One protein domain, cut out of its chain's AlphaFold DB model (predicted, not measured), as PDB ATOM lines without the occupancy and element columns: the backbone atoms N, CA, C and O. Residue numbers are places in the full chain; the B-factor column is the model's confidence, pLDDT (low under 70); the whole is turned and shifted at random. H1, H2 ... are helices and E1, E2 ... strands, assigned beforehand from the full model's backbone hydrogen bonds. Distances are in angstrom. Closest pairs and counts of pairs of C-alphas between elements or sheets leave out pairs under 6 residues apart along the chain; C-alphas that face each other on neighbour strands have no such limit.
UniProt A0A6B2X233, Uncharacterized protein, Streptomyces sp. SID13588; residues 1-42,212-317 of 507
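This is residues 1 to 42 and 212 to 317 of the 507 residues of an uncharacterized protein of Streptomyces sp. SID13588 (UniProt A0A6B2X233). A twisted five-strand sheet has one face covered by H3, H4 and H5, and no named helix covers the other face. H4 lies in the middle of the domain, with H1 packed on its side away from the sheet, H6 at its last residues, and H2 touching H1 and H6. The printed part has 148 residues, in the order H1 H2 H3 E1 E2 E3 H4 E4 E5 H5 H6, and is mixed, helices and strands. The mixed sheet runs E1 E2 E3 E4 E5, only E3 and E4 being parallel. The whole is compact, with a radius of gyration of the C-alphas of 14.6 A, yet elongated, spanning 49 by 31 by 27 A.

H1, residues 3 to 8, is 8.8 A long from C-alpha 3 at (-28.351, -16.193, 34.084). H2 is residues 13 to 21, 12.1 A, and H3 residues 25 to 35, 15.6 A. After the cut come E1, residues 212 to 214, E2, residues 231 to 233, and E3, residues 236 to 241, 15.6 A. H4, residues 251 to 263, is 17.8 A long; E4, residues 273 to 278, 16.2 A; E5, residues 283 to 288, 16.8 A. H5 is residues 289 to 296, 10.6 A, and H6, residues 302 to 313, 16.4 A, ends with C-alpha 313 at (-28.346, -19.269, 23.009).

H1 touches H4, closest at the C-alphas of Leu 7 and Thr 252, 5.9 A, opposite ways at a shallow tilt of 34 degrees, only just short of steep. H1 and H2 touch only at the corner, Leu 7 to Arg 15, C-alphas 4.9 A apart. H2 touches H6, the closest C-alphas, Ser 13 and Leu 312, being 7.5 A apart. H3 touches H5, at Leu 28 and Leu 295, C-alphas 5.2 A apart. E1 E2 E3 form a meander, each strand the antiparallel neighbour of the one before; N 213 and O 232 are 2.8 A apart, N 238 and O 231 2.8 A. E3, H4 and E4 form a strand-helix-strand unit, parallel neighbours with a helix between, its crossover right-handed; N 237 and O 273 are 2.8 A apart. H4 lies over E3 and E4 at a height over the sheet of 9.9 A. The hairpin E4 and E5 has N 278 and O 283 2.8 A apart. H6 touches H4's residues 262 to 263 alone, about perpendicular at 85 degrees, closest at the C-alphas of Leu 262 and Arg 306, 4.9 A. In each helix every O i to N i+4 pair is within hydrogen-bond range.

The C-alphas farthest apart, of Thr 40 and Arg 316, are 49.7 A apart. Residues 43 to 211 are not printed, a gap of 30.3 A from C-alpha 42 to C-alpha 212. The link E1 to E2, 16 residues, is long. pLDDT is under 70 at residues 1, 38 to 42 and 316 to 317.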
ATOM      1  N   MET A   1     -33.141 -22.884  35.126       61.12
ATOM      2  CA  MET A   1     -31.788 -22.323  34.914       61.12
ATOM      3  C   MET A   1     -31.927 -20.817  34.962       61.12
ATOM      4  O   MET A   1     -32.962 -20.349  34.529       61.12
ATOM      5  N   SER A   2     -30.969 -20.097  35.531       86.38
ATOM      6  CA  SER A   2     -30.932 -18.627  35.557       86.38
ATOM      7  C   SER A   2     -29.627 -18.117  34.947       86.38
ATOM      8  O   SER A   2     -28.638 -18.863  34.913       86.38
ATOM      9  N   LEU A   3     -29.584 -16.840  34.548       92.00
ATOM     10  CA  LEU A   3     -28.351 -16.193  34.084       92.00
ATOM     11  C   LEU A   3     -27.171 -16.447  35.036       92.00
ATOM     12  O   LEU A   3     -26.114 -16.900  34.605       92.00
ATOM     13  N   THR A   4     -27.362 -16.212  36.335       89.81
ATOM     14  CA  THR A   4     -26.312 -16.396  37.348       89.81
ATOM     15  C   THR A   4     -25.832 -17.844  37.408       89.81
ATOM     16  O   THR A   4     -24.628 -18.071  37.402       89.81
ATOM     17  N   SER A   5     -26.741 -18.830  37.356       89.75
ATOM     18  CA  SER A   5     -26.351 -20.251  37.363       89.75
ATOM     19  C   SER A   5     -25.495 -20.641  36.155       89.75
ATOM     20  O   SER A   5     -24.547 -21.407  36.298       89.75
ATOM     21  N   LEU A   6     -25.780 -20.073  34.976       93.31
ATOM     22  CA  LEU A   6     -24.967 -20.289  33.780       93.31
ATOM     23  C   LEU A   6     -23.603 -19.608  33.914       93.31
ATOM     24  O   LEU A   6     -22.601 -20.158  33.477       93.31
ATOM     25  N   LEU A   7     -23.539 -18.417  34.508       95.38
ATOM     26  CA  LEU A   7     -22.280 -17.697  34.693       95.38
ATOM     27  C   LEU A   7     -21.378 -18.328  35.758       95.38
ATOM     28  O   LEU A   7     -20.157 -18.264  35.613       95.38
ATOM     29  N   ASP A   8     -21.949 -18.929  36.799       93.06
ATOM     30  CA  ASP A   8     -21.194 -19.627  37.843       93.06
ATOM     31  C   ASP A   8     -20.618 -20.962  37.362       93.06
ATOM     32  O   ASP A   8     -19.540 -21.347  37.811       93.06
ATOM     33  N   ASP A   9     -21.281 -21.635  36.417       94.56
ATOM     34  CA  ASP A   9     -20.768 -22.851  35.788       94.56
ATOM     35  C   ASP A   9     -19.688 -22.517  34.731       94.56
ATOM     36  O   ASP A   9     -20.018 -22.031  33.644       94.56
ATOM     37  N   PRO A  10     -18.393 -22.811  34.987       93.62
ATOM     38  CA  PRO A  10     -17.306 -22.539  34.042       93.62
ATOM     39  C   PRO A  10     -17.419 -23.332  32.734       93.62
ATOM     40  O   PRO A  10     -16.787 -22.975  31.740       93.62
ATOM     41  N   THR A  11     -18.205 -24.411  32.718       94.25
ATOM     42  CA  THR A  11     -18.389 -25.268  31.543       94.25
ATOM     43  C   THR A  11     -19.543 -24.816  30.653       94.25
ATOM     44  O   THR A  11     -19.615 -25.213  29.479       94.25
ATOM     45  N   SER A  12     -20.408 -23.927  31.156       95.69
ATOM     46  CA  SER A  12     -21.546 -23.432  30.394       95.69
ATOM     47  C   SER A  12     -21.086 -22.713  29.121       95.69
ATOM     48  O   SER A  12     -20.004 -22.116  29.043       95.69
ATOM     49  N   SER A  13     -21.902 -22.790  28.069       95.06
ATOM     50  CA  SER A  13     -21.639 -22.075  26.817       95.06
ATOM     51  C   SER A  13     -21.538 -20.567  27.052       95.06
ATOM     52  O   SER A  13     -20.622 -19.927  26.538       95.06
ATOM     53  N   LEU A  14     -22.432 -20.021  27.881       96.19
ATOM     54  CA  LEU A  14     -22.467 -18.604  28.215       96.19
ATOM     55  C   LEU A  14     -21.195 -18.148  28.931       96.19
ATOM     56  O   LEU A  14     -20.609 -17.134  28.559       96.19
ATOM     57  N   ARG A  15     -20.741 -18.892  29.942       97.25
ATOM     58  CA  ARG A  15     -19.542 -18.529  30.699       97.25
ATOM     59  C   ARG A  15     -18.293 -18.581  29.823       97.25
ATOM     60  O   ARG A  15     -17.523 -17.624  29.818       97.25
ATOM     61  N   ARG A  16     -18.141 -19.624  29.001       98.00
ATOM     62  CA  ARG A  16     -17.038 -19.717  28.027       98.00
ATOM     63  C   ARG A  16     -17.064 -18.587  26.998       98.00
ATOM     64  O   ARG A  16     -16.006 -18.077  26.642       98.00
ATOM     65  N   PHE A  17     -18.250 -18.177  26.547       98.31
ATOM     66  CA  PHE A  17     -18.406 -17.018  25.670       98.31
ATOM     67  C   PHE A  17     -17.930 -15.727  26.348       98.31
ATOM     68  O   PHE A  17     -17.127 -15.001  25.765       98.31
ATOM     69  N   MET A  18     -18.349 -15.476  27.594       98.31
ATOM     70  CA  MET A  18     -17.904 -14.306  28.361       98.31
ATOM     71  C   MET A  18     -16.387 -14.311  28.573       98.31
ATOM     72  O   MET A  18     -15.737 -13.299  28.331       98.31
ATOM     73  N   ASP A  19     -15.800 -15.448  28.946       98.00
ATOM     74  CA  ASP A  19     -14.349 -15.560  29.139       98.00
ATOM     75  C   ASP A  19     -13.562 -15.356  27.834       98.00
ATOM     76  O   ASP A  19     -12.477 -14.768  27.841       98.00
ATOM     77  N   ALA A  20     -14.105 -15.799  26.698       98.06
ATOM     78  CA  ALA A  20     -13.475 -15.615  25.397       98.06
ATOM     79  C   ALA A  20     -13.576 -14.166  24.897       98.06
ATOM     80  O   ALA A  20     -12.581 -13.610  24.429       98.06
ATOM     81  N   GLU A  21     -14.755 -13.554  24.983       98.56
ATOM     82  CA  GLU A  21     -15.037 -12.250  24.376       98.56
ATOM     83  C   GLU A  21     -14.757 -11.068  25.317       98.56
ATOM     84  O   GLU A  21     -14.441  -9.982  24.833       98.56
ATOM     85  N   LEU A  22     -14.803 -11.272  26.641       98.50
ATOM     86  CA  LEU A  22     -14.642 -10.261  27.699       98.50
ATOM     87  C   LEU A  22     -13.572 -10.656  28.756       98.50
ATOM     88  O   LEU A  22     -13.831 -10.603  29.961       98.50
ATOM     89  N   PRO A  23     -12.334 -11.016  28.356       98.12
ATOM     90  CA  PRO A  23     -11.369 -11.722  29.212       98.12
ATOM     91  C   PRO A  23     -10.772 -10.905  30.375       98.12
ATOM     92  O   PRO A  23     -10.028 -11.448  31.193       98.12
ATOM     93  N   ARG A  24     -10.996  -9.585  30.450       98.06
ATOM     94  CA  ARG A  24     -10.281  -8.683  31.381       98.06
ATOM     95  C   ARG A  24     -11.125  -8.218  32.569       98.06
ATOM     96  O   ARG A  24     -10.959  -7.092  33.037       98.06
ATOM     97  N   ALA A  25     -11.964  -9.087  33.135       97.25
ATOM     98  CA  ALA A  25     -12.783  -8.775  34.316       97.25
ATOM     99  C   ALA A  25     -11.980  -8.176  35.496       97.25
ATOM    100  O   ALA A  25     -12.444  -7.259  36.175       97.25
ATOM    101  N   ALA A  26     -10.735  -8.622  35.709       97.50
ATOM    102  CA  ALA A  26      -9.858  -8.076  36.748       97.50
ATOM    103  C   ALA A  26      -9.543  -6.576  36.563       97.50
ATOM    104  O   ALA A  26      -9.432  -5.846  37.548       97.50
ATOM    105  N   ARG A  27      -9.445  -6.095  35.315       98.12
ATOM    106  CA  ARG A  27      -9.194  -4.679  35.011       98.12
ATOM    107  C   ARG A  27     -10.407  -3.816  35.347       98.12
ATOM    108  O   ARG A  27     -10.238  -2.763  35.954       98.12
ATOM    109  N   LEU A  28     -11.613  -4.276  35.011       97.69
ATOM    110  CA  LEU A  28     -12.845  -3.592  35.408       97.69
ATOM    111  C   LEU A  28     -12.983  -3.544  36.935       97.69
ATOM    112  O   LEU A  28     -13.283  -2.493  37.487       97.69
ATOM    113  N   ARG A  29     -12.685  -4.649  37.636       97.19
ATOM    114  CA  ARG A  29     -12.664  -4.671  39.108       97.19
ATOM    115  C   ARG A  29     -11.699  -3.634  39.687       97.19
ATOM    116  O   ARG A  29     -12.046  -2.959  40.653       97.19
ATOM    117  N   ALA A  30     -10.496  -3.510  39.127       96.44
ATOM    118  CA  ALA A  30      -9.524  -2.511  39.567       96.44
ATOM    119  C   ALA A  30     -10.035  -1.077  39.341       96.44
ATOM    120  O   ALA A  30      -9.933  -0.254  40.248       96.44
ATOM    121  N   ALA A  31     -10.648  -0.803  38.183       96.38
ATOM    122  CA  ALA A  31     -11.276   0.487  37.894       96.38
ATOM    123  C   ALA A  31     -12.421   0.799  38.871       96.38
ATOM    124  O   ALA A  31     -12.443   1.871  39.467       96.38
ATOM    125  N   PHE A  32     -13.308  -0.169  39.133       94.94
ATOM    126  CA  PHE A  32     -14.378  -0.027  40.121       94.94
ATOM    127  C   PHE A  32     -13.833   0.330  41.511       94.94
ATOM    128  O   PHE A  32     -14.330   1.251  42.150       94.94
ATOM    129  N   ARG A  33     -12.777  -0.353  41.977       93.00
ATOM    130  CA  ARG A  33     -12.141  -0.058  43.275       93.00
ATOM    131  C   ARG A  33     -11.565   1.353  43.348       93.00
ATOM    132  O   ARG A  33     -11.635   1.955  44.413       93.00
ATOM    133  N   ALA A  34     -10.987   1.846  42.255       91.88
ATOM    134  CA  ALA A  34     -10.419   3.188  42.193       91.88
ATOM    135  C   ALA A  34     -11.498   4.285  42.236       91.88
ATOM    136  O   ALA A  34     -11.239   5.373  42.738       91.88
ATOM    137  N   GLU A  35     -12.701   3.992  41.736       90.25
ATOM    138  CA  GLU A  35     -13.842   4.917  41.755       90.25
ATOM    139  C   GLU A  35     -14.691   4.823  43.028       90.25
ATOM    140  O   GLU A  35     -15.448   5.745  43.334       90.25
ATOM    141  N   LEU A  36     -14.559   3.743  43.806       87.50
ATOM    142  CA  LEU A  36     -15.170   3.690  45.130       87.50
ATOM    143  C   LEU A  36     -14.613   4.832  45.998       87.50
ATOM    144  O   LEU A  36     -13.392   5.016  46.044       87.50
ATOM    145  N   PRO A  37     -15.468   5.566  46.738       73.44
ATOM    146  CA  PRO A  37     -15.025   6.634  47.626       73.44
ATOM    147  C   PRO A  37     -14.008   6.110  48.650       73.44
ATOM    148  O   PRO A  37     -14.370   5.457  49.628       73.44
ATOM    149  N   THR A  38     -12.720   6.359  48.407       59.88
ATOM    150  CA  THR A  38     -11.622   5.781  49.201       59.88
ATOM    151  C   THR A  38     -10.746   6.826  49.895       59.88
ATOM    152  O   THR A  38     -10.046   6.463  50.834       59.88
ATOM    153  N   ALA A  39     -10.810   8.116  49.530       45.06
ATOM    154  CA  ALA A  39      -9.759   9.068  49.926       45.06
ATOM    155  C   ALA A  39     -10.173  10.292  50.774       45.06
ATOM    156  O   ALA A  39      -9.326  10.816  51.488       45.06
ATOM    157  N   THR A  40     -11.425  10.766  50.760       43.56
ATOM    158  CA  THR A  40     -11.787  12.032  51.455       43.56
ATOM    159  C   THR A  40     -12.743  11.873  52.637       43.56
ATOM    160  O   THR A  40     -12.800  12.734  53.512       43.56
ATOM    161  N   ARG A  41     -13.456  10.746  52.720       49.00
ATOM    162  CA  ARG A  41     -14.255  10.335  53.882       49.00
ATOM    163  C   ARG A  41     -14.385   8.814  53.786       49.00
ATOM    164  O   ARG A  41     -15.039   8.360  52.851       49.00
ATOM    165  N   PRO A  42     -13.734   8.002  54.638       52.31
ATOM    166  CA  PRO A  42     -13.875   6.556  54.545       52.31
ATOM    167  C   PRO A  42     -15.328   6.206  54.868       52.31
ATOM    168  O   PRO A  42     -15.717   6.163  56.036       52.31
ATOM    169  N   ILE A 212     -37.555   5.499  34.185       93.19
ATOM    170  CA  ILE A 212     -37.006   4.486  35.085       93.19
ATOM    171  C   ILE A 212     -37.804   3.195  34.898       93.19
ATOM    172  O   ILE A 212     -38.980   3.119  35.251       93.19
ATOM    173  N   THR A 213     -37.143   2.164  34.386       92.50
ATOM    174  CA  THR A 213     -37.686   0.807  34.319       92.50
ATOM    175  C   THR A 213     -37.109   0.002  35.472       92.50
ATOM    176  O   THR A 213     -35.892  -0.139  35.580       92.50
ATOM    177  N   LEU A 214     -37.975  -0.517  36.340       90.94
ATOM    178  CA  LEU A 214     -37.601  -1.458  37.398       90.94
ATOM    179  C   LEU A 214     -37.802  -2.886  36.896       90.94
ATOM    180  O   LEU A 214     -38.772  -3.129  36.178       90.94
ATOM    181  N   ALA A 215     -36.912  -3.796  37.288       89.38
ATOM    182  CA  ALA A 215     -36.910  -5.197  36.874       89.38
ATOM    183  C   ALA A 215     -37.106  -5.380  35.353       89.38
ATOM    184  O   ALA A 215     -38.044  -6.064  34.936       89.38
ATOM    185  N   PRO A 216     -36.299  -4.721  34.490       91.88
ATOM    186  CA  PRO A 216     -36.453  -4.863  33.049       91.88
ATOM    187  C   PRO A 216     -36.243  -6.316  32.621       91.88
ATOM    188  O   PRO A 216     -35.300  -6.982  33.043       91.88
ATOM    189  N   THR A 217     -37.098  -6.774  31.712       91.62
ATOM    190  CA  THR A 217     -36.918  -8.037  30.996       91.62
ATOM    191  C   THR A 217     -36.306  -7.748  29.630       91.62
ATOM    192  O   THR A 217     -36.777  -6.861  28.914       91.62
ATOM    193  N   PHE A 218     -35.264  -8.485  29.267       94.50
ATOM    194  CA  PHE A 218     -34.570  -8.367  27.990       94.50
ATOM    195  C   PHE A 218     -35.092  -9.388  26.978       94.50
ATOM    196  O   PHE A 218     -35.660 -10.413  27.357       94.50
ATOM    197  N   ASP A 219     -34.841  -9.143  25.691       93.00
ATOM    198  CA  ASP A 219     -35.235 -10.057  24.610       93.00
ATOM    199  C   ASP A 219     -34.695 -11.477  24.838       93.00
ATOM    200  O   ASP A 219     -35.417 -12.453  24.656       93.00
ATOM    201  N   GLY A 220     -33.442 -11.579  25.294       94.69
ATOM    202  CA  GLY A 220     -32.785 -12.844  25.611       94.69
ATOM    203  C   GLY A 220     -33.055 -13.388  27.017       94.69
ATOM    204  O   GLY A 220     -32.512 -14.436  27.364       94.69
ATOM    205  N   SER A 221     -33.860 -12.727  27.865       93.44
ATOM    206  CA  SER A 221     -34.075 -13.189  29.251       93.44
ATOM    207  C   SER A 221     -34.624 -14.620  29.303       93.44
ATOM    208  O   SER A 221     -34.204 -15.407  30.150       93.44
ATOM    209  N   ALA A 222     -35.521 -14.988  28.382       91.62
ATOM    210  CA  ALA A 222     -36.078 -16.341  28.308       91.62
ATOM    211  C   ALA A 222     -35.030 -17.397  27.908       91.62
ATOM    212  O   ALA A 222     -35.083 -18.527  28.397       91.62
ATOM    213  N   ASP A 223     -34.045 -17.018  27.092       93.31
ATOM    214  CA  ASP A 223     -33.019 -17.923  26.562       93.31
ATOM    215  C   ASP A 223     -32.011 -18.368  27.639       93.31
ATOM    216  O   ASP A 223     -31.326 -19.380  27.493       93.31
ATOM    217  N   VAL A 224     -31.956 -17.648  28.765       92.44
ATOM    218  CA  VAL A 224     -31.150 -17.990  29.953       92.44
ATOM    219  C   VAL A 224     -32.000 -18.441  31.149       92.44
ATOM    220  O   VAL A 224     -31.484 -18.602  32.256       92.44
ATOM    221  N   GLY A 225     -33.302 -18.663  30.928       86.88
ATOM    222  CA  GLY A 225     -34.272 -19.078  31.945       86.88
ATOM    223  C   GLY A 225     -34.605 -18.007  32.993       86.88
ATOM    224  O   GLY A 225     -35.061 -18.332  34.088       86.88
ATOM    225  N   GLY A 226     -34.395 -16.738  32.646       87.81
ATOM    226  CA  GLY A 226     -34.647 -15.574  33.489       87.81
ATOM    227  C   GLY A 226     -33.395 -14.716  33.655       87.81
ATOM    228  O   GLY A 226     -32.310 -15.215  33.978       87.81
ATOM    229  N   ALA A 227     -33.556 -13.413  33.437       88.44
ATOM    230  CA  ALA A 227     -32.534 -12.404  33.670       88.44
ATOM    231  C   ALA A 227     -33.231 -11.116  34.102       88.44
ATOM    232  O   ALA A 227     -33.810 -10.421  33.263       88.44
ATOM    233  N   ASP A 228     -33.155 -10.852  35.402       83.31
ATOM    234  CA  ASP A 228     -33.839  -9.753  36.069       83.31
ATOM    235  C   ASP A 228     -32.768  -8.775  36.554       83.31
ATOM    236  O   ASP A 228     -32.170  -8.958  37.615       83.31
ATOM    237  N   ALA A 229     -32.458  -7.769  35.734       91.31
ATOM    238  CA  ALA A 229     -31.639  -6.662  36.216       91.31
ATOM    239  C   ALA A 229     -32.443  -5.831  37.218       91.31
ATOM    240  O   ALA A 229     -33.670  -5.846  37.180       91.31
ATOM    241  N   ASP A 230     -31.776  -5.056  38.070       92.69
ATOM    242  CA  ASP A 230     -32.509  -4.226  39.020       92.69
ATOM    243  C   ASP A 230     -33.172  -3.059  38.296       92.69
ATOM    244  O   ASP A 230     -34.400  -3.025  38.185       92.69
ATOM    245  N   TRP A 231     -32.399  -2.108  37.762       94.00
ATOM    246  CA  TRP A 231     -32.968  -0.863  37.237       94.00
ATOM    247  C   TRP A 231     -32.341  -0.438  35.904       94.00
ATOM    248  O   TRP A 231     -31.145  -0.599  35.669       94.00
ATOM    249  N   ILE A 232     -33.135   0.210  35.052       96.38
ATOM    250  CA  ILE A 232     -32.648   1.042  33.947       96.38
ATOM    251  C   ILE A 232     -33.172   2.458  34.145       96.38
ATOM    252  O   ILE A 232     -34.377   2.680  34.125       96.38
ATOM    253  N   ALA A 233     -32.275   3.431  34.299       95.56
ATOM    254  CA  ALA A 233     -32.623   4.838  34.478       95.56
ATOM    255  C   ALA A 233     -32.013   5.688  33.354       95.56
ATOM    256  O   ALA A 233     -30.793   5.842  33.272       95.56
ATOM    257  N   ALA A 234     -32.856   6.222  32.462       93.50
ATOM    258  CA  ALA A 234     -32.445   7.009  31.291       93.50
ATOM    259  C   ALA A 234     -31.305   6.363  30.466       93.50
ATOM    260  O   ALA A 234     -30.342   7.034  30.093       93.50
ATOM    261  N   GLY A 235     -31.398   5.055  30.200       95.94
ATOM    262  CA  GLY A 235     -30.375   4.300  29.463       95.94
ATOM    263  C   GLY A 235     -29.138   3.924  30.293       95.94
ATOM    264  O   GLY A 235     -28.145   3.473  29.727       95.94
ATOM    265  N   THR A 236     -29.171   4.114  31.617       97.81
ATOM    266  CA  THR A 236     -28.167   3.588  32.556       97.81
ATOM    267  C   THR A 236     -28.688   2.297  33.175       97.81
ATOM    268  O   THR A 236     -29.639   2.355  33.947       97.81
ATOM    269  N   LEU A 237     -28.075   1.160  32.852       98.31
ATOM    270  CA  LEU A 237     -28.332  -0.123  33.502       98.31
ATOM    271  C   LEU A 237     -27.607  -0.165  34.854       98.31
ATOM    272  O   LEU A 237     -26.393   0.034  34.910       98.31
ATOM    273  N   ILE A 238     -28.349  -0.392  35.934       97.50
ATOM    274  CA  ILE A 238     -27.851  -0.355  37.310       97.50
ATOM    275  C   ILE A 238     -28.192  -1.673  37.995       97.50
ATOM    276  O   ILE A 238     -29.352  -2.077  38.016       97.50
ATOM    277  N   ASP A 239     -27.176  -2.295  38.580       95.88
ATOM    278  CA  ASP A 239     -27.301  -3.449  39.470       95.88
ATOM    279  C   ASP A 239     -26.972  -3.013  40.908       95.88
ATOM    280  O   ASP A 239     -25.978  -2.321  41.169       95.88
ATOM    281  N   VAL A 240     -27.846  -3.345  41.849       95.25
ATOM    282  CA  VAL A 240     -27.799  -2.901  43.240       95.25
ATOM    283  C   VAL A 240     -27.139  -3.980  44.079       95.25
ATOM    284  O   VAL A 240     -27.641  -5.088  44.242       95.25
ATOM    285  N   LYS A 241     -26.005  -3.642  44.693       93.75
ATOM    286  CA  LYS A 241     -25.284  -4.552  45.584       93.75
ATOM    287  C   LYS A 241     -25.338  -4.062  47.026       93.75
ATOM    288  O   LYS A 241     -24.904  -2.961  47.362       93.75
ATOM    289  N   THR A 242     -25.792  -4.933  47.917       93.62
ATOM    290  CA  THR A 242     -25.942  -4.692  49.364       93.62
ATOM    291  C   THR A 242     -24.843  -5.389  50.177       93.62
ATOM    292  O   THR A 242     -25.069  -5.889  51.279       93.62
ATOM    293  N   THR A 243     -23.616  -5.416  49.649       91.31
ATOM    294  CA  THR A 243     -22.446  -6.056  50.276       91.31
ATOM    295  C   THR A 243     -21.646  -5.100  51.168       91.31
ATOM    296  O   THR A 243     -21.557  -3.903  50.905       91.31
ATOM    297  N   ILE A 244     -21.014  -5.637  52.215       91.50
ATOM    298  CA  ILE A 244     -20.048  -4.915  53.064       91.50
ATOM    299  C   ILE A 244     -18.626  -4.889  52.483       91.50
ATOM    300  O   ILE A 244     -17.726  -4.295  53.075       91.50
ATOM    301  N   THR A 245     -18.395  -5.555  51.352       90.50
ATOM    302  CA  THR A 245     -17.100  -5.610  50.659       90.50
ATOM    303  C   THR A 245     -17.271  -5.265  49.177       90.50
ATOM    304  O   THR A 245     -16.972  -6.093  48.315       90.50
ATOM    305  N   PRO A 246     -17.737  -4.044  48.837       90.00
ATOM    306  CA  PRO A 246     -18.075  -3.685  47.455       90.00
ATOM    307  C   PRO A 246     -16.908  -3.922  46.491       90.00
ATOM    308  O   PRO A 246     -17.091  -4.499  45.426       90.00
ATOM    309  N   GLY A 247     -15.673  -3.615  46.902       90.19
ATOM    310  CA  GLY A 247     -14.480  -3.830  46.080       90.19
ATOM    311  C   GLY A 247     -14.171  -5.294  45.727       90.19
ATOM    312  O   GLY A 247     -13.319  -5.533  44.869       90.19
ATOM    313  N   ARG A 248     -14.811  -6.298  46.346       91.38
ATOM    314  CA  ARG A 248     -14.598  -7.706  45.966       91.38
ATOM    315  C   ARG A 248     -15.033  -7.957  44.524       91.38
ATOM    316  O   ARG A 248     -14.304  -8.649  43.821       91.38
ATOM    317  N   LEU A 249     -16.175  -7.384  44.129       92.94
ATOM    318  CA  LEU A 249     -16.822  -7.487  42.817       92.94
ATOM    319  C   LEU A 249     -16.457  -8.788  42.055       92.94
ATOM    320  O   LEU A 249     -15.563  -8.781  41.192       92.94
ATOM    321  N   PRO A 250     -17.051  -9.934  42.446       94.56
ATOM    322  CA  PRO A 250     -16.846 -11.234  41.810       94.56
ATOM    323  C   PRO A 250     -16.967 -11.191  40.284       94.56
ATOM    324  O   PRO A 250     -17.661 -10.351  39.722       94.56
ATOM    325  N   VAL A 251     -16.290 -12.117  39.599       95.69
ATOM    326  CA  VAL A 251     -16.374 -12.203  38.129       95.69
ATOM    327  C   VAL A 251     -17.803 -12.481  37.659       95.69
ATOM    328  O   VAL A 251     -18.230 -11.893  36.673       95.69
ATOM    329  N   THR A 252     -18.561 -13.288  38.409       95.50
ATOM    330  CA  THR A 252     -19.977 -13.551  38.134       95.50
ATOM    331  C   THR A 252     -20.792 -12.259  38.128       95.50
ATOM    332  O   THR A 252     -21.525 -12.039  37.175       95.50
ATOM    333  N   ASP A 253     -20.608 -11.358  39.101       95.94
ATOM    334  CA  ASP A 253     -21.315 -10.064  39.139       95.94
ATOM    335  C   ASP A 253     -20.951  -9.173  37.940       95.94
ATOM    336  O   ASP A 253     -21.805  -8.501  37.359       95.94
ATOM    337  N   ILE A 254     -19.678  -9.192  37.535       98.00
ATOM    338  CA  ILE A 254     -19.190  -8.465  36.356       98.00
ATOM    339  C   ILE A 254     -19.860  -8.981  35.082       98.00
ATOM    340  O   ILE A 254     -20.401  -8.200  34.296       98.00
ATOM    341  N   TYR A 255     -19.829 -10.297  34.877       98.31
ATOM    342  CA  TYR A 255     -20.440 -10.919  33.710       98.31
ATOM    343  C   TYR A 255     -21.960 -10.904  33.757       98.31
ATOM    344  O   TYR A 255     -22.578 -10.933  32.701       98.31
ATOM    345  N   GLN A 256     -22.576 -10.811  34.931       97.00
ATOM    346  CA  GLN A 256     -24.017 -10.649  35.065       97.00
ATOM    347  C   GLN A 256     -24.451  -9.302  34.483       97.00
ATOM    348  O   GLN A 256     -25.313  -9.269  33.607       97.00
ATOM    349  N   LEU A 257     -23.788  -8.207  34.876       97.94
ATOM    350  CA  LEU A 257     -24.089  -6.879  34.338       97.94
ATOM    351  C   LEU A 257     -23.791  -6.786  32.828       97.94
ATOM    352  O   LEU A 257     -24.570  -6.198  32.076       97.94
ATOM    353  N   ALA A 258     -22.704  -7.414  32.362       98.44
ATOM    354  CA  ALA A 258     -22.425  -7.547  30.930       98.44
ATOM    355  C   ALA A 258     -23.488  -8.403  30.215       98.44
ATOM    356  O   ALA A 258     -23.933  -8.053  29.127       98.44
ATOM    357  N   GLY A 259     -23.933  -9.493  30.837       97.94
ATOM    358  CA  GLY A 259     -24.979 -10.380  30.342       97.94
ATOM    359  C   GLY A 259     -26.274  -9.630  30.089       97.94
ATOM    360  O   GLY A 259     -26.773  -9.670  28.973       97.94
ATOM    361  N   TYR A 260     -26.761  -8.859  31.058       98.06
ATOM    362  CA  TYR A 260     -27.939  -8.002  30.886       98.06
ATOM    363  C   TYR A 260     -27.827  -7.069  29.670       98.06
ATOM    364  O   TYR A 260     -28.743  -7.002  28.854       98.06
ATOM    365  N   LEU A 261     -26.676  -6.414  29.483       98.38
ATOM    366  CA  LEU A 261     -26.426  -5.575  28.306       98.38
ATOM    367  C   LEU A 261     -26.499  -6.361  26.988       98.38
ATOM    368  O   LEU A 261     -27.014  -5.846  25.988       98.38
ATOM    369  N   LEU A 262     -25.944  -7.574  26.966       98.31
ATOM    370  CA  LEU A 262     -25.902  -8.412  25.772       98.31
ATOM    371  C   LEU A 262     -27.237  -9.111  25.478       98.31
ATOM    372  O   LEU A 262     -27.493  -9.420  24.321       98.31
ATOM    373  N   LEU A 263     -28.087  -9.334  26.483       97.81
ATOM    374  CA  LEU A 263     -29.423  -9.918  26.315       97.81
ATOM    375  C   LEU A 263     -30.442  -8.920  25.740       97.81
ATOM    376  O   LEU A 263     -31.485  -9.339  25.239       97.81
ATOM    377  N   ASP A 264     -30.149  -7.615  25.764       96.94
ATOM    378  CA  ASP A 264     -30.909  -6.572  25.056       96.94
ATOM    379  C   ASP A 264     -30.618  -6.610  23.543       96.94
ATOM    380  O   ASP A 264     -30.021  -5.687  22.977       96.94
ATOM    381  N   TYR A 265     -30.961  -7.727  22.891       95.12
ATOM    382  CA  TYR A 265     -30.558  -8.040  21.516       95.12
ATOM    383  C   TYR A 265     -30.895  -6.934  20.519       95.12
ATOM    384  O   TYR A 265     -30.065  -6.615  19.663       95.12
ATOM    385  N   HIS A 266     -32.077  -6.331  20.642       93.19
ATOM    386  CA  HIS A 266     -32.557  -5.315  19.707       93.19
ATOM    387  C   HIS A 266     -32.287  -3.879  20.172       93.19
ATOM    388  O   HIS A 266     -32.795  -2.942  19.557       93.19
ATOM    389  N   ASP A 267     -31.472  -3.690  21.218       96.19
ATOM    390  CA  ASP A 267     -31.202  -2.376  21.817       96.19
ATOM    391  C   ASP A 267     -32.485  -1.650  22.269       96.19
ATOM    392  O   ASP A 267     -32.604  -0.425  22.165       96.19
ATOM    393  N   THR A 268     -33.465  -2.414  22.762       95.44
ATOM    394  CA  THR A 268     -34.791  -1.925  23.159       95.44
ATOM    395  C   THR A 268     -34.673  -0.848  24.232       95.44
ATOM    396  O   THR A 268     -35.377   0.164  24.189       95.44
ATOM    397  N   TYR A 269     -33.739  -1.023  25.171       95.94
ATOM    398  CA  TYR A 269     -33.530  -0.089  26.273       95.94
ATOM    399  C   TYR A 269     -32.484   0.994  25.982       95.94
ATOM    400  O   TYR A 269     -32.300   1.887  26.816       95.94
ATOM    401  N   ARG A 270     -31.810   0.943  24.820       96.56
ATOM    402  CA  ARG A 270     -30.752   1.886  24.409       96.56
ATOM    403  C   ARG A 270     -29.733   2.123  25.527       96.56
ATOM    404  O   ARG A 270     -29.509   3.256  25.966       96.56
ATOM    405  N   ILE A 271     -29.162   1.036  26.041       98.31
ATOM    406  CA  ILE A 271     -28.270   1.070  27.207       98.31
ATOM    407  C   ILE A 271     -26.948   1.746  26.823       98.31
ATOM    408  O   ILE A 271     -26.104   1.188  26.119       98.31
ATOM    409  N   THR A 272     -26.748   2.961  27.326       98.25
ATOM    410  CA  THR A 272     -25.557   3.785  27.062       98.25
ATOM    411  C   THR A 272     -24.570   3.795  28.219       98.25
ATOM    412  O   THR A 272     -23.410   4.166  28.021       98.25
ATOM    413  N   HIS A 273     -25.017   3.412  29.416       98.50
ATOM    414  CA  HIS A 273     -24.197   3.354  30.617       98.50
ATOM    415  C   HIS A 273     -24.514   2.104  31.430       98.50
ATOM    416  O   HIS A 273     -25.650   1.628  31.434       98.50
ATOM    417  N   LEU A 274     -23.515   1.615  32.156       98.25
ATOM    418  CA  LEU A 274     -23.646   0.510  33.097       98.25
ATOM    419  C   LEU A 274     -23.009   0.902  34.419       98.25
ATOM    420  O   LEU A 274     -21.984   1.590  34.427       98.25
ATOM    421  N   GLY A 275     -23.576   0.446  35.526       96.56
ATOM    422  CA  GLY A 275     -22.990   0.695  36.828       96.56
ATOM    423  C   GLY A 275     -23.516  -0.197  37.933       96.56
ATOM    424  O   GLY A 275     -24.533  -0.875  37.795       96.56
ATOM    425  N   TRP A 276     -22.814  -0.130  39.058       96.75
ATOM    426  CA  TRP A 276     -23.242  -0.739  40.306       96.75
ATOM    427  C   TRP A 276     -23.563   0.337  41.321       96.75
ATOM    428  O   TRP A 276     -22.753   1.237  41.564       96.75
ATOM    429  N   TYR A 277     -24.717   0.198  41.963       96.25
ATOM    430  CA  TYR A 277     -25.011   0.937  43.177       96.25
ATOM    431  C   TYR A 277     -24.645   0.089  44.399       96.25
ATOM    432  O   TYR A 277     -25.308  -0.894  44.720       96.25
ATOM    433  N   SER A 278     -23.573   0.468  45.095       94.81
ATOM    434  CA  SER A 278     -23.145  -0.156  46.350       94.81
ATOM    435  C   SER A 278     -23.923   0.442  47.517       94.81
ATOM    436  O   SER A 278     -23.473   1.407  48.135       94.81
ATOM    437  N   ALA A 279     -25.083  -0.134  47.830       94.50
ATOM    438  CA  ALA A 279     -26.061   0.443  48.753       94.50
ATOM    439  C   ALA A 279     -25.485   0.736  50.146       94.50
ATOM    440  O   ALA A 279     -25.682   1.819  50.688       94.50
ATOM    441  N   ARG A 280     -24.689  -0.187  50.702       93.25
ATOM    442  CA  ARG A 280     -24.074  -0.023  52.034       93.25
ATOM    443  C   ARG A 280     -22.976   1.037  52.079       93.25
ATOM    444  O   ARG A 280     -22.631   1.494  53.162       93.25
ATOM    445  N   SER A 281     -22.432   1.414  50.927       91.44
ATOM    446  CA  SER A 281     -21.441   2.485  50.783       91.44
ATOM    447  C   SER A 281     -22.024   3.745  50.141       91.44
ATOM    448  O   SER A 281     -21.268   4.676  49.888       91.44
ATOM    449  N   ALA A 282     -23.333   3.765  49.859       92.19
ATOM    450  CA  ALA A 282     -24.030   4.857  49.185       92.19
ATOM    451  C   ALA A 282     -23.303   5.383  47.932       92.19
ATOM    452  O   ALA A 282     -23.242   6.585  47.690       92.19
ATOM    453  N   ALA A 283     -22.727   4.481  47.132       92.00
ATOM    454  CA  ALA A 283     -21.888   4.849  45.995       92.00
ATOM    455  C   ALA A 283     -22.413   4.230  44.698       92.00
ATOM    456  O   ALA A 283     -22.506   3.006  44.590       92.00
ATOM    457  N   LEU A 284     -22.725   5.073  43.712       94.69
ATOM    458  CA  LEU A 284     -22.996   4.662  42.337       94.69
ATOM    459  C   LEU A 284     -21.733   4.860  41.498       94.69
ATOM    460  O   LEU A 284     -21.321   5.994  41.256       94.69
ATOM    461  N   VAL A 285     -21.152   3.761  41.025       95.19
ATOM    462  CA  VAL A 285     -20.023   3.774  40.084       95.19
ATOM    463  C   VAL A 285     -20.545   3.358  38.716       95.19
ATOM    464  O   VAL A 285     -21.230   2.338  38.613       95.19
ATOM    465  N   ARG A 286     -20.268   4.149  37.673       95.94
ATOM    466  CA  ARG A 286     -20.837   3.940  36.335       95.94
ATOM    467  C   ARG A 286     -19.877   4.326  35.216       95.94
ATOM    468  O   ARG A 286     -19.164   5.317  35.319       95.94
ATOM    469  N   TRP A 287     -19.981   3.624  34.094       98.31
ATOM    470  CA  TRP A 287     -19.219   3.889  32.873       98.31
ATOM    471  C   TRP A 287     -20.141   4.003  31.672       98.31
ATOM    472  O   TRP A 287     -21.232   3.431  31.658       98.31
ATOM    473  N   ARG A 288     -19.677   4.692  30.624       98.50
ATOM    474  CA  ARG A 288     -20.276   4.543  29.293       98.50
ATOM    475  C   ARG A 288     -20.092   3.100  28.831       98.50
ATOM    476  O   ARG A 288     -19.050   2.501  29.094       98.50
ATOM    477  N   THR A 289     -21.050   2.566  28.076       98.56
ATOM    478  CA  THR A 289     -21.009   1.182  27.576       98.56
ATOM    479  C   THR A 289     -19.710   0.869  26.823       98.56
ATOM    480  O   THR A 289     -19.127  -0.196  27.014       98.56
ATOM    481  N   ALA A 290     -19.205   1.812  26.022       98.25
ATOM    482  CA  ALA A 290     -17.938   1.646  25.309       98.25
ATOM    483  C   ALA A 290     -16.737   1.496  26.261       98.25
ATOM    484  O   ALA A 290     -15.909   0.610  26.065       98.25
ATOM    485  N   ASP A 291     -16.667   2.318  27.313       98.62
ATOM    486  CA  ASP A 291     -15.576   2.278  28.293       98.62
ATOM    487  C   ASP A 291     -15.650   0.996  29.137       98.62
ATOM    488  O   ASP A 291     -14.632   0.342  29.367       98.62
ATOM    489  N   PHE A 292     -16.861   0.585  29.530       98.69
ATOM    490  CA  PHE A 292     -17.115  -0.667  30.248       98.69
ATOM    491  C   PHE A 292     -16.615  -1.888  29.457       98.69
ATOM    492  O   PHE A 292     -15.840  -2.697  29.969       98.69
ATOM    493  N   LEU A 293     -16.998  -1.993  28.180       98.75
ATOM    494  CA  LEU A 293     -16.559  -3.076  27.296       98.75
ATOM    495  C   LEU A 293     -15.049  -3.023  27.025       98.75
ATOM    496  O   LEU A 293     -14.386  -4.061  27.007       98.75
ATOM    497  N   ALA A 294     -14.473  -1.827  26.877       98.62
ATOM    498  CA  ALA A 294     -13.031  -1.662  26.716       98.62
ATOM    499  C   ALA A 294     -12.249  -2.125  27.960       98.62
ATOM    500  O   ALA A 294     -11.218  -2.793  27.829       98.62
ATOM    501  N   LEU A 295     -12.745  -1.831  29.170       98.56
ATOM    502  CA  LEU A 295     -12.164  -2.317  30.428       98.56
ATOM    503  C   LEU A 295     -12.214  -3.845  30.525       98.56
ATOM    504  O   LEU A 295     -11.240  -4.450  30.974       98.56
ATOM    505  N   LEU A 296     -13.293  -4.460  30.036       98.62
ATOM    506  CA  LEU A 296     -13.430  -5.914  29.917       98.62
ATOM    507  C   LEU A 296     -12.591  -6.534  28.793       98.62
ATOM    508  O   LEU A 296     -12.439  -7.753  28.740       98.62
ATOM    509  N   GLY A 297     -11.982  -5.719  27.932       98.56
ATOM    510  CA  GLY A 297     -11.190  -6.206  26.808       98.56
ATOM    511  C   GLY A 297     -12.042  -6.839  25.714       98.56
ATOM    512  O   GLY A 297     -11.592  -7.816  25.117       98.56
ATOM    513  N   ALA A 298     -13.237  -6.289  25.475       98.56
ATOM    514  CA  ALA A 298     -14.142  -6.729  24.423       98.56
ATOM    515  C   ALA A 298     -13.414  -6.894  23.085       98.56
ATOM    516  O   ALA A 298     -12.764  -5.964  22.599       98.56
ATOM    517  N   ARG A 299     -13.517  -8.087  22.495       98.12
ATOM    518  CA  ARG A 299     -12.863  -8.416  21.216       98.12
ATOM    519  C   ARG A 299     -13.687  -8.017  19.993       98.12
ATOM    520  O   ARG A 299     -13.158  -7.983  18.885       98.12
ATOM    521  N   ARG A 300     -14.964  -7.695  20.196       97.44
ATOM    522  CA  ARG A 300     -15.934  -7.320  19.162       97.44
ATOM    523  C   ARG A 300     -16.735  -6.088  19.592       97.44
ATOM    524  O   ARG A 300     -16.844  -5.816  20.790       97.44
ATOM    525  N   PRO A 301     -17.323  -5.341  18.640       97.88
ATOM    526  CA  PRO A 301     -18.280  -4.292  18.972       97.88
ATOM    527  C   PRO A 301     -19.535  -4.885  19.630       97.88
ATOM    528  O   PRO A 301     -19.894  -6.034  19.373       97.88
ATOM    529  N   LEU A 302     -20.238  -4.075  20.428       98.25
ATOM    530  CA  LEU A 302     -21.448  -4.480  21.158       98.25
ATOM    531  C   LEU A 302     -22.494  -5.168  20.267       98.25
ATOM    532  O   LEU A 302     -23.067  -6.180  20.658       98.25
ATOM    533  N   THR A 303     -22.730  -4.642  19.065       97.50
ATOM    534  CA  THR A 303     -23.687  -5.224  18.113       97.50
ATOM    535  C   THR A 303     -23.299  -6.643  17.702       97.50
ATOM    536  O   THR A 303     -24.164  -7.513  17.662       97.50
ATOM    537  N   GLY A 304     -22.007  -6.896  17.467       97.69
ATOM    538  CA  GLY A 304     -21.485  -8.234  17.183       97.69
ATOM    539  C   GLY A 304     -21.639  -9.167  18.382       97.69
ATOM    540  O   GLY A 304     -22.190 -10.251  18.239       97.69
ATOM    541  N   LEU A 305     -21.271  -8.704  19.584       98.38
ATOM    542  CA  LEU A 305     -21.424  -9.490  20.817       98.38
ATOM    543  C   LEU A 305     -22.879  -9.913  21.070       98.38
ATOM    544  O   LEU A 305     -23.121 -11.054  21.450       98.38
ATOM    545  N   ARG A 306     -23.849  -9.017  20.836       98.06
ATOM    546  CA  ARG A 306     -25.286  -9.325  20.949       98.06
ATOM    547  C   ARG A 306     -25.726 -10.380  19.935       98.06
ATOM    548  O   ARG A 306     -26.429 -11.317  20.300       98.06
ATOM    549  N   GLN A 307     -25.305 -10.243  18.677       96.69
ATOM    550  CA  GLN A 307     -25.640 -11.189  17.608       96.69
ATOM    551  C   GLN A 307     -25.058 -12.581  17.870       96.69
ATOM    552  O   GLN A 307     -25.774 -13.575  17.751       96.69
ATOM    553  N   ASP A 308     -23.784 -12.647  18.258       96.75
ATOM    554  CA  ASP A 308     -23.109 -13.907  18.563       96.75
ATOM    555  C   ASP A 308     -23.737 -14.585  19.784       96.75
ATOM    556  O   ASP A 308     -23.976 -15.793  19.761       96.75
ATOM    557  N   LEU A 309     -24.060 -13.811  20.828       96.94
ATOM    558  CA  LEU A 309     -24.727 -14.336  22.015       96.94
ATOM    559  C   LEU A 309     -26.125 -14.877  21.690       96.94
ATOM    560  O   LEU A 309     -26.468 -15.970  22.138       96.94
ATOM    561  N   ALA A 310     -26.921 -14.146  20.904       95.38
ATOM    562  CA  ALA A 310     -28.232 -14.616  20.457       95.38
ATOM    563  C   ALA A 310     -28.107 -15.936  19.682       95.38
ATOM    564  O   ALA A 310     -28.801 -16.903  19.991       95.38
ATOM    565  N   GLY A 311     -27.156 -16.017  18.744       94.81
ATOM    566  CA  GLY A 311     -26.874 -17.244  17.998       94.81
ATOM    567  C   GLY A 311     -26.452 -18.413  18.892       94.81
ATOM    568  O   GLY A 311     -26.921 -19.533  18.694       94.81
ATOM    569  N   LEU A 312     -25.618 -18.155  19.904       95.06
ATOM    570  CA  LEU A 312     -25.157 -19.157  20.870       95.06
ATOM    571  C   LEU A 312     -26.299 -19.733  21.714       95.06
ATOM    572  O   LEU A 312     -26.317 -20.933  21.984       95.06
ATOM    573  N   LEU A 313     -27.227 -18.881  22.150       92.88
ATOM    574  CA  LEU A 313     -28.346 -19.269  23.009       92.88
ATOM    575  C   LEU A 313     -29.560 -19.790  22.218       92.88
ATOM    576  O   LEU A 313     -30.552 -20.208  22.808       92.88
ATOM    577  N   GLY A 314     -29.481 -19.811  20.883       83.50
ATOM    578  CA  GLY A 314     -30.576 -20.242  20.012       83.50
ATOM    579  C   GLY A 314     -31.665 -19.182  19.803       83.50
ATOM    580  O   GLY A 314     -32.683 -19.473  19.165       83.50
ATOM    581  N   GLY A 315     -31.445 -17.956  20.281       70.12
ATOM    582  CA  GLY A 315     -32.277 -16.799  19.980       70.12
ATOM    583  C   GLY A 315     -32.190 -16.469  18.490       70.12
ATOM    584  O   GLY A 315     -31.105 -16.386  17.914       70.12
ATOM    585  N   ARG A 316     -33.332 -16.299  17.813       55.38
ATOM    586  CA  ARG A 316     -33.339 -15.866  16.406       55.38
ATOM    587  C   ARG A 316     -33.064 -14.361  16.353       55.38
ATOM    588  O   ARG A 316     -33.942 -13.609  16.780       55.38
ATOM    589  N   PRO A 317     -31.949 -13.891  15.764       48.53
ATOM    590  CA  PRO A 317     -31.819 -12.481  15.440       48.53
ATOM    591  C   PRO A 317     -32.869 -12.177  14.372       48.53
ATOM    592  O   PRO A 317     -32.804 -12.707  13.258       48.53
TER     593      PRO A 317